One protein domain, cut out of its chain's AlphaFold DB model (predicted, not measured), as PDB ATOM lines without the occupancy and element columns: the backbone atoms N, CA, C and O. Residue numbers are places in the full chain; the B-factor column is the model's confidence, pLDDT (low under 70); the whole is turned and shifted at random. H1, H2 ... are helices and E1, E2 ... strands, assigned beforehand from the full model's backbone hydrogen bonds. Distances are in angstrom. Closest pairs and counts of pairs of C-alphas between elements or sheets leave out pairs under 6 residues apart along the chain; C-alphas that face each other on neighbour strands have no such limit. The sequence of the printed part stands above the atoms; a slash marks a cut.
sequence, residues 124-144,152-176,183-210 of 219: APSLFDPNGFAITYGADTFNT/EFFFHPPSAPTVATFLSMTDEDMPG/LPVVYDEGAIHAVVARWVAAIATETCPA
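This is residues 124 to 144, 152 to 176 and 183 to 210 of the 219 residues of an uncharacterized protein of Rhodospirillaceae bacterium BRH_c57 (UniProt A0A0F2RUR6). A small twisted sheet of four antiparallel strands has one helix, H1, packed on one face, making two layers, and a tail, residues 205 to 210, sticks out beyond the helix. The printed part has 74 residues, with E1, E2, E3, E4 and H1 following in that order along the chain and also E1 to E4 across the sheet. The class is mixed, helices and strands, with 33 residues in named elements, under half. The whole is only just compact, close to loose, with a radius of gyration of the C-alphas of 13.4 A, and only just elongated, spanning 44 by 29 by 26 A.

Start at residues 124 to 125, which pair antiparallel with residues 133 to 134 of edge strand E1, residues 133 to 136. Beside E1 find E2, residues 152 to 154, antiparallel at 170 degrees, with N 153 and O 133 2.8 A apart. E2 forms a hairpin with E3, residues 163 to 169, at 156 degrees; look at N 152 and O 167, 2.8 A. The other edge strand, E4, residues 183 to 186, is antiparallel to E3 at 141 degrees, with N 164 and O 185 2.8 A apart. The sheet is only just strongly twisted, its C-alphas up to 4.1 A off the best plane. H1, residues 189 to 203, is on this sheet; its closest C-alphas to E4 are Ala 191 and Val 185, 6.7 A. In H1 every O i to N i+4 pair is within hydrogen-bond range.

Find C-alpha 133 at (-40.326, 13.735, 44.963), where E1 begins its 9.8 A. E2 runs 6.8 A, E3 19.6 A and E4 10.3 A. H1 runs 21.1 A to C-alpha 203 at (-57.588, 9.302, 48.349).

The C-alphas of Ser 159 and Ala 210 are farthest apart, 44.5 A. Residues 145 to 151 and 177 to 182 are not printed, with C-alpha gaps of 17.2 A and 9.6 A. Confidence is under 70 at residues 157 to 161 and 209 to 210.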
ATOM      1  N   ALA A 124     -43.350  16.986  48.939       85.44
ATOM      2  CA  ALA A 124     -42.220  16.720  49.819       85.44
ATOM      3  C   ALA A 124     -41.053  16.099  49.022       85.44
ATOM      4  O   ALA A 124     -41.279  15.544  47.941       85.44
ATOM      5  N   PRO A 125     -39.805  16.168  49.522       88.31
ATOM      6  CA  PRO A 125     -38.702  15.363  48.991       88.31
ATOM      7  C   PRO A 125     -39.030  13.877  49.112       88.31
ATOM      8  O   PRO A 125     -39.702  13.502  50.073       88.31
ATOM      9  N   SER A 126     -38.573  13.041  48.178       90.19
ATOM     10  CA  SER A 126     -38.795  11.591  48.264       90.19
ATOM     11  C   SER A 126     -38.103  10.978  49.488       90.19
ATOM     12  O   SER A 126     -37.043  11.440  49.909       90.19
ATOM     13  N   LEU A 127     -38.704   9.930  50.065       91.56
ATOM     14  CA  LEU A 127     -38.108   9.176  51.175       91.56
ATOM     15  C   LEU A 127     -37.014   8.209  50.720       91.56
ATOM     16  O   LEU A 127     -36.180   7.820  51.536       91.56
ATOM     17  N   PHE A 128     -37.042   7.792  49.452       90.94
ATOM     18  CA  PHE A 128     -36.239   6.665  48.970       90.94
ATOM     19  C   PHE A 128     -35.268   7.031  47.846       90.94
ATOM     20  O   PHE A 128     -34.308   6.295  47.628       90.94
ATOM     21  N   ASP A 129     -35.471   8.162  47.163       81.94
ATOM     22  CA  ASP A 129     -34.604   8.612  46.071       81.94
ATOM     23  C   ASP A 129     -34.270  10.105  46.209       81.94
ATOM     24  O   ASP A 129     -35.173  10.939  46.164       81.94
ATOM     25  N   PRO A 130     -32.990  10.501  46.321       80.25
ATOM     26  CA  PRO A 130     -32.619  11.915  46.384       80.25
ATOM     27  C   PRO A 130     -33.013  12.725  45.137       80.25
ATOM     28  O   PRO A 130     -33.110  13.947  45.224       80.25
ATOM     29  N   ASN A 131     -33.232  12.077  43.988       80.50
ATOM     30  CA  ASN A 131     -33.685  12.739  42.761       80.50
ATOM     31  C   ASN A 131     -35.216  12.744  42.619       80.50
ATOM     32  O   ASN A 131     -35.743  13.393  41.716       80.50
ATOM     33  N   GLY A 132     -35.919  12.018  43.488       86.62
ATOM     34  CA  GLY A 132     -37.366  11.865  43.481       86.62
ATOM     35  C   GLY A 132     -38.115  12.977  44.209       86.62
ATOM     36  O   GLY A 132     -37.551  13.841  44.885       86.62
ATOM     37  N   PHE A 133     -39.440  12.928  44.122       89.94
ATOM     38  CA  PHE A 133     -40.326  13.735  44.963       89.94
ATOM     39  C   PHE A 133     -41.549  12.925  45.376       89.94
ATOM     40  O   PHE A 133     -41.809  11.864  44.820       89.94
ATOM     41  N   ALA A 134     -42.331  13.461  46.305       91.88
ATOM     42  CA  ALA A 134     -43.615  12.889  46.657       91.88
ATOM     43  C   ALA A 134     -44.720  13.925  46.809       91.88
ATOM     44  O   ALA A 134     -44.456  15.103  47.060       91.88
ATOM     45  N   ILE A 135     -45.955  13.443  46.730       92.56
ATOM     46  CA  ILE A 135     -47.158  14.130  47.195       92.56
ATOM     47  C   ILE A 135     -47.631  13.416  48.462       92.56
ATOM     48  O   ILE A 135     -47.746  12.195  48.471       92.56
ATOM     49  N   THR A 136     -47.863  14.136  49.556       93.31
ATOM     50  CA  THR A 136     -48.210  13.518  50.843       93.31
ATOM     51  C   THR A 136     -49.243  14.321  51.623       93.31
ATOM     52  O   THR A 136     -49.253  15.553  51.589       93.31
ATOM     53  N   TYR A 137     -50.077  13.594  52.367       91.19
ATOM     54  CA  TYR A 137     -50.938  14.120  53.428       91.19
ATOM     55  C   TYR A 137     -50.394  13.782  54.832       91.19
ATOM     56  O   TYR A 137     -50.783  14.401  55.825       91.19
ATOM     57  N   GLY A 138     -49.473  12.816  54.928       91.56
ATOM     58  CA  GLY A 138     -48.851  12.346  56.168       91.56
ATOM     59  C   GLY A 138     -47.719  13.248  56.660       91.56
ATOM     60  O   GLY A 138     -47.731  14.450  56.418       91.56
ATOM     61  N   ALA A 139     -46.756  12.697  57.395       92.94
ATOM     62  CA  ALA A 139     -45.509  13.356  57.795       92.94
ATOM     63  C   ALA A 139     -44.469  13.381  56.655       92.94
ATOM     64  O   ALA A 139     -44.513  12.566  55.736       92.94
ATOM     65  N   ASP A 140     -43.502  14.301  56.718       87.88
ATOM     66  CA  ASP A 140     -42.448  14.390  55.690       87.88
ATOM     67  C   ASP A 140     -41.459  13.223  55.749       87.88
ATOM     68  O   ASP A 140     -40.867  12.878  54.732       87.88
ATOM     69  N   THR A 141     -41.268  12.629  56.933       90.38
ATOM     70  CA  THR A 141     -40.350  11.510  57.175       90.38
ATOM     71  C   THR A 141     -40.921  10.567  58.227       90.38
ATOM     72  O   THR A 141     -41.712  10.990  59.067       90.38
ATOM     73  N   PHE A 142     -40.442   9.321  58.258       92.88
ATOM     74  CA  PHE A 142     -40.763   8.371  59.334       92.88
ATOM     75  C   PHE A 142     -40.337   8.863  60.729       92.88
ATOM     76  O   PHE A 142     -40.933   8.479  61.730       92.88
ATOM     77  N   ASN A 143     -39.331   9.740  60.809       92.62
ATOM     78  CA  ASN A 143     -38.850  10.299  62.077       92.62
ATOM     79  C   ASN A 143     -39.791  11.370  62.645       92.62
ATOM     80  O   ASN A 143     -39.779  11.623  63.847       92.62
ATOM     81  N   THR A 144     -40.579  12.024  61.789       91.44
ATOM     82  CA  THR A 144     -41.509  13.094  62.178       91.44
ATOM     83  C   THR A 144     -42.956  12.614  62.295       91.44
ATOM     84  O   THR A 144     -43.822  13.387  62.700       91.44
ATOM     85  N   GLU A 152     -44.944   8.528  46.031       96.00
ATOM     86  CA  GLU A 152     -43.541   8.730  45.673       96.00
ATOM     87  C   GLU A 152     -43.345   8.653  44.158       96.00
ATOM     88  O   GLU A 152     -43.996   7.848  43.496       96.00
ATOM     89  N   PHE A 153     -42.419   9.443  43.621       92.81
ATOM     90  CA  PHE A 153     -41.951   9.391  42.238       92.81
ATOM     91  C   PHE A 153     -40.432   9.254  42.201       92.81
ATOM     92  O   PHE A 153     -39.718  10.008  42.867       92.81
ATOM     93  N   PHE A 154     -39.955   8.344  41.357       88.56
ATOM     94  CA  PHE A 154     -38.544   8.018  41.176       88.56
ATOM     95  C   PHE A 154     -38.114   8.270  39.733       88.56
ATOM     96  O   PHE A 154     -38.828   7.921  38.783       88.56
ATOM     97  N   PHE A 155     -36.925   8.850  39.566       84.19
ATOM     98  CA  PHE A 155     -36.384   9.217  38.258       84.19
ATOM     99  C   PHE A 155     -35.054   8.511  38.033       84.19
ATOM    100  O   PHE A 155     -34.071   8.783  38.715       84.19
ATOM    101  N   HIS A 156     -35.017   7.612  37.049       73.81
ATOM    102  CA  HIS A 156     -33.858   6.760  36.773       73.81
ATOM    103  C   HIS A 156     -32.955   7.382  35.684       73.81
ATOM    104  O   HIS A 156     -33.371   7.458  34.526       73.81
ATOM    105  N   PRO A 157     -31.721   7.833  35.992       60.75
ATOM    106  CA  PRO A 157     -30.737   8.279  34.990       60.75
ATOM    107  C   PRO A 157     -29.915   7.100  34.402       60.75
ATOM    108  O   PRO A 157     -29.862   6.052  35.050       60.75
ATOM    109  N   PRO A 158     -29.167   7.229  33.268       53.94
ATOM    110  CA  PRO A 158     -29.070   8.342  32.307       53.94
ATOM    111  C   PRO A 158     -29.079   7.908  30.810       53.94
ATOM    112  O   PRO A 158     -28.254   7.114  30.366       53.94
ATOM    113  N   SER A 159     -29.961   8.477  29.983       45.75
ATOM    114  CA  SER A 159     -29.716   8.784  28.543       45.75
ATOM    115  C   SER A 159     -30.975   9.329  27.870       45.75
ATOM    116  O   SER A 159     -30.882  10.166  26.984       45.75
ATOM    117  N   ALA A 160     -32.136   8.908  28.353       54.97
ATOM    118  CA  ALA A 160     -33.440   9.545  28.240       54.97
ATOM    119  C   ALA A 160     -34.357   8.613  29.033       54.97
ATOM    120  O   ALA A 160     -34.629   7.515  28.537       54.97
ATOM    121  N   PRO A 161     -34.758   8.940  30.275       60.16
ATOM    122  CA  PRO A 161     -35.745   8.108  30.936       60.16
ATOM    123  C   PRO A 161     -36.981   8.149  30.041       60.16
ATOM    124  O   PRO A 161     -37.550   9.205  29.818       60.16
ATOM    125  N   THR A 162     -37.361   7.026  29.445       72.75
ATOM    126  CA  THR A 162     -38.681   6.902  28.814       72.75
ATOM    127  C   THR A 162     -39.746   6.627  29.872       72.75
ATOM    128  O   THR A 162     -40.939   6.763  29.611       72.75
ATOM    129  N   VAL A 163     -39.309   6.244  31.074       81.56
ATOM    130  CA  VAL A 163     -40.143   5.758  32.164       81.56
ATOM    131  C   VAL A 163     -39.641   6.340  33.487       81.56
ATOM    132  O   VAL A 163     -38.455   6.246  33.803       81.56
ATOM    133  N   ALA A 164     -40.556   6.921  34.256       88.56
ATOM    134  CA  ALA A 164     -40.424   7.124  35.694       88.56
ATOM    135  C   ALA A 164     -41.209   6.022  36.420       88.56
ATOM    136  O   ALA A 164     -42.050   5.351  35.818       88.56
ATOM    137  N   THR A 165     -40.955   5.814  37.707       92.50
ATOM    138  CA  THR A 165     -41.803   4.940  38.529       92.50
ATOM    139  C   THR A 165     -42.479   5.747  39.621       92.50
ATOM    140  O   THR A 165     -41.946   6.759  40.072       92.50
ATOM    141  N   PHE A 166     -43.674   5.324  40.018       95.06
ATOM    142  CA  PHE A 166     -44.370   5.870  41.173       95.06
ATOM    143  C   PHE A 166     -44.737   4.764  42.154       95.06
ATOM    144  O   PHE A 166     -44.960   3.625  41.754       95.06
ATOM    145  N   LEU A 167     -44.821   5.107  43.434       96.62
ATOM    146  CA  LEU A 167     -45.154   4.197  44.527       96.62
ATOM    147  C   LEU A 167     -46.217   4.844  45.411       96.62
ATOM    148  O   LEU A 167     -45.984   5.902  45.995       96.62
ATOM    149  N   SER A 168     -47.380   4.203  45.521       96.62
ATOM    150  CA  SER A 168     -48.426   4.625  46.456       96.62
ATOM    151  C   SER A 168     -48.200   3.965  47.811       96.62
ATOM    152  O   SER A 168     -48.349   2.757  47.954       96.62
ATOM    153  N   MET A 169     -47.851   4.756  48.814       96.31
ATOM    154  CA  MET A 169     -47.762   4.356  50.214       96.31
ATOM    155  C   MET A 169     -49.085   4.690  50.909       96.31
ATOM    156  O   MET A 169     -49.283   5.803  51.406       96.31
ATOM    157  N   THR A 170     -49.998   3.729  50.934       93.75
ATOM    158  CA  THR A 170     -51.319   3.815  51.577       93.75
ATOM    159  C   THR A 170     -51.550   2.588  52.443       93.75
ATOM    160  O   THR A 170     -50.927   1.561  52.206       93.75
ATOM    161  N   ASP A 171     -52.376   2.685  53.483       90.81
ATOM    162  CA  ASP A 171     -52.606   1.544  54.387       90.81
ATOM    163  C   ASP A 171     -53.349   0.393  53.683       90.81
ATOM    164  O   ASP A 171     -53.136  -0.775  53.999       90.81
ATOM    165  N   GLU A 172     -54.139   0.718  52.657       89.69
ATOM    166  CA  GLU A 172     -54.855  -0.238  51.815       89.69
ATOM    167  C   GLU A 172     -54.633   0.044  50.319       89.69
ATOM    168  O   GLU A 172     -54.245   1.150  49.918       89.69
ATOM    169  N   ASP A 173     -54.892  -0.966  49.484       89.56
ATOM    170  CA  ASP A 173     -54.887  -0.830  48.027       89.56
ATOM    171  C   ASP A 173     -55.993   0.126  47.574       89.56
ATOM    172  O   ASP A 173     -57.161  -0.021  47.936       89.56
ATOM    173  N   MET A 174     -55.648   1.063  46.692       86.31
ATOM    174  CA  MET A 174     -56.625   1.937  46.049       86.31
ATOM    175  C   MET A 174     -56.800   1.562  44.571       86.31
ATOM    176  O   MET A 174     -55.876   1.031  43.944       86.31
ATOM    177  N   PRO A 175     -57.957   1.862  43.951       79.94
ATOM    178  CA  PRO A 175     -58.179   1.587  42.535       79.94
ATOM    179  C   PRO A 175     -57.097   2.202  41.629       79.94
ATOM    180  O   PRO A 175     -57.016   3.415  41.448       79.94
ATOM    181  N   GLY A 176     -56.266   1.347  41.024       83.69
ATOM    182  CA  GLY A 176     -55.157   1.762  40.156       83.69
ATOM    183  C   GLY A 176     -53.881   2.203  40.883       83.69
ATOM    184  O   GLY A 176     -52.920   2.570  40.211       83.69
ATOM    185  N   LEU A 183     -45.038   1.245  40.242       93.00
ATOM    186  CA  LEU A 183     -45.633   1.161  38.916       93.00
ATOM    187  C   LEU A 183     -44.928   2.110  37.941       93.00
ATOM    188  O   LEU A 183     -44.562   3.223  38.317       93.00
ATOM    189  N   PRO A 184     -44.741   1.701  36.675       92.50
ATOM    190  CA  PRO A 184     -44.154   2.564  35.666       92.50
ATOM    191  C   PRO A 184     -45.156   3.618  35.184       92.50
ATOM    192  O   PRO A 184     -46.342   3.345  34.995       92.50
ATOM    193  N   VAL A 185     -44.645   4.805  34.893       89.31
ATOM    194  CA  VAL A 185     -45.331   5.877  34.174       89.31
ATOM    195  C   VAL A 185     -44.392   6.409  33.100       89.31
ATOM    196  O   VAL A 185     -43.174   6.410  33.271       89.31
ATOM    197  N   VAL A 186     -44.940   6.842  31.967       86.50
ATOM    198  CA  VAL A 186     -44.139   7.527  30.945       86.50
ATOM    199  C   VAL A 186     -43.467   8.735  31.593       86.50
ATOM    200  O   VAL A 186     -44.100   9.446  32.374       86.50
ATOM    201  N   TYR A 187     -42.186   8.954  31.294       83.88
ATOM    202  CA  TYR A 187     -41.485  10.150  31.755       83.88
ATOM    203  C   TYR A 187     -41.930  11.367  30.935       83.88
ATOM    204  O   TYR A 187     -41.241  11.841  30.037       83.88
ATOM    205  N   ASP A 188     -43.142  11.807  31.236       82.31
ATOM    206  CA  ASP A 188     -43.841  12.921  30.625       82.31
ATOM    207  C   ASP A 188     -44.560  13.702  31.728       82.31
ATOM    208  O   ASP A 188     -45.095  13.124  32.678       82.31
ATOM    209  N   GLU A 189     -44.554  15.024  31.606       77.00
ATOM    210  CA  GLU A 189     -45.161  15.921  32.584       77.00
ATOM    211  C   GLU A 189     -46.660  15.647  32.737       77.00
ATOM    212  O   GLU A 189     -47.134  15.443  33.857       77.00
ATOM    213  N   GLY A 190     -47.386  15.560  31.619       75.81
ATOM    214  CA  GLY A 190     -48.822  15.296  31.613       75.81
ATOM    215  C   GLY A 190     -49.154  13.924  32.194       75.81
ATOM    216  O   GLY A 190     -50.083  13.795  32.993       75.81
ATOM    217  N   ALA A 191     -48.360  12.899  31.876       81.88
ATOM    218  CA  ALA A 191     -48.524  11.564  32.449       81.88
ATOM    219  C   ALA A 191     -48.328  11.555  33.975       81.88
ATOM    220  O   ALA A 191     -49.132  10.965  34.699       81.88
ATOM    221  N   ILE A 192     -47.297  12.238  34.478       85.69
ATOM    222  CA  ILE A 192     -47.036  12.367  35.919       85.69
ATOM    223  C   ILE A 192     -48.168  13.141  36.603       85.69
ATOM    224  O   ILE A 192     -48.661  12.712  37.648       85.69
ATOM    225  N   HIS A 193     -48.628  14.247  36.011       81.31
ATOM    226  CA  HIS A 193     -49.738  15.043  36.545       81.31
ATOM    227  C   HIS A 193     -51.031  14.238  36.598       81.31
ATOM    228  O   HIS A 193     -51.720  14.262  37.613       81.31
ATOM    229  N   ALA A 194     -51.331  13.467  35.553       79.81
ATOM    230  CA  ALA A 194     -52.498  12.598  35.520       79.81
ATOM    231  C   ALA A 194     -52.452  11.538  36.632       79.81
ATOM    232  O   ALA A 194     -53.479  11.243  37.243       79.81
ATOM    233  N   VAL A 195     -51.274  10.980  36.932       89.38
ATOM    234  CA  VAL A 195     -51.090  10.056  38.064       89.38
ATOM    235  C   VAL A 195     -51.342  10.770  39.392       89.38
ATOM    236  O   VAL A 195     -52.113  10.260  40.202       89.38
ATOM    237  N   VAL A 196     -50.765  11.959  39.604       90.19
ATOM    238  CA  VAL A 196     -50.990  12.758  40.823       90.19
ATOM    239  C   VAL A 196     -52.470  13.084  41.005       90.19
ATOM    240  O   VAL A 196     -53.025  12.818  42.066       90.19
ATOM    241  N   ALA A 197     -53.123  13.609  39.970       82.31
ATOM    242  CA  ALA A 197     -54.532  13.981  40.000       82.31
ATOM    243  C   ALA A 197     -55.430  12.777  40.307       82.31
ATOM    244  O   ALA A 197     -56.296  12.853  41.177       82.31
ATOM    245  N   ARG A 198     -55.188  11.636  39.648       84.50
ATOM    246  CA  ARG A 198     -55.926  10.392  39.905       84.50
ATOM    247  C   ARG A 198     -55.705   9.865  41.317       84.50
ATOM    248  O   ARG A 198     -56.643   9.341  41.905       84.50
ATOM    249  N   TRP A 199     -54.492   9.985  41.848       90.94
ATOM    250  CA  TRP A 199     -54.177   9.542  43.203       90.94
ATOM    251  C   TRP A 199     -54.843  10.430  44.255       90.94
ATOM    252  O   TRP A 199     -55.505   9.924  45.154       90.94
ATOM    253  N   VAL A 200     -54.738  11.755  44.097       87.12
ATOM    254  CA  VAL A 200     -55.403  12.743  44.961       87.12
ATOM    255  C   VAL A 200     -56.917  12.531  44.949       87.12
ATOM    256  O   VAL A 200     -57.534  12.464  46.004       87.12
ATOM    257  N   ALA A 201     -57.510  12.341  43.770       79.62
ATOM    258  CA  ALA A 201     -58.926  12.028  43.620       79.62
ATOM    259  C   ALA A 201     -59.339  10.710  44.293       79.62
ATOM    260  O   ALA A 201     -60.436  10.614  44.835       79.62
ATOM    261  N   ALA A 202     -58.485   9.685  44.228       82.56
ATOM    262  CA  ALA A 202     -58.768   8.383  44.825       82.56
ATOM    263  C   ALA A 202     -58.709   8.419  46.356       82.56
ATOM    264  O   ALA A 202     -59.412   7.645  47.001       82.56
ATOM    265  N   ILE A 203     -57.873   9.294  46.918       85.81
ATOM    266  CA  ILE A 203     -57.588   9.302  48.349       85.81
ATOM    267  C   ILE A 203     -58.320  10.390  49.122       85.81
ATOM    268  O   ILE A 203     -58.609  10.201  50.299       85.81
ATOM    269  N   ALA A 204     -58.607  11.529  48.495       82.56
ATOM    270  CA  ALA A 204     -59.238  12.650  49.168       82.56
ATOM    271  C   ALA A 204     -60.596  12.245  49.751       82.56
ATOM    272  O   ALA A 204     -61.459  11.683  49.075       82.56
ATOM    273  N   THR A 205     -60.779  12.562  51.028       80.19
ATOM    274  CA  THR A 205     -61.967  12.196  51.802       80.19
ATOM    275  C   THR A 205     -62.968  13.340  51.859       80.19
ATOM    276  O   THR A 205     -64.156  13.124  52.074       80.19
ATOM    277  N   GLU A 206     -62.479  14.572  51.716       75.94
ATOM    278  CA  GLU A 206     -63.254  15.793  51.895       75.94
ATOM    279  C   GLU A 206     -62.628  16.972  51.141       75.94
ATOM    280  O   GLU A 206     -61.468  16.942  50.732       75.94
ATOM    281  N   THR A 207     -63.396  18.044  50.980       77.12
ATOM    282  CA  THR A 207     -62.864  19.350  50.581       77.12
ATOM    283  C   THR A 207     -62.309  20.062  51.806       77.12
ATOM    284  O   THR A 207     -62.954  20.078  52.857       77.12
ATOM    285  N   CYS A 208     -61.141  20.681  51.687       73.25
ATOM    286  CA  CYS A 208     -60.544  21.431  52.777       73.25
ATOM    287  C   CYS A 208     -61.396  22.650  53.159       73.25
ATOM    288  O   CYS A 208     -62.046  23.255  52.300       73.25
ATOM    289  N   PRO A 209     -61.377  23.049  54.441       69.38
ATOM    290  CA  PRO A 209     -61.999  24.292  54.866       69.38
ATOM    291  C   PRO A 209     -61.336  25.477  54.160       69.38
ATOM    292  O   PRO A 209     -60.111  25.530  54.048       69.38
ATOM    293  N   ALA A 210     -62.154  26.434  53.713       66.94
ATOM    294  CA  ALA A 210     -61.672  27.627  53.029       66.94
ATOM    295  C   ALA A 210     -60.568  28.323  53.852       66.94
ATOM    296  O   ALA A 210     -60.700  28.438  55.078       66.94
TER     297      ALA A 210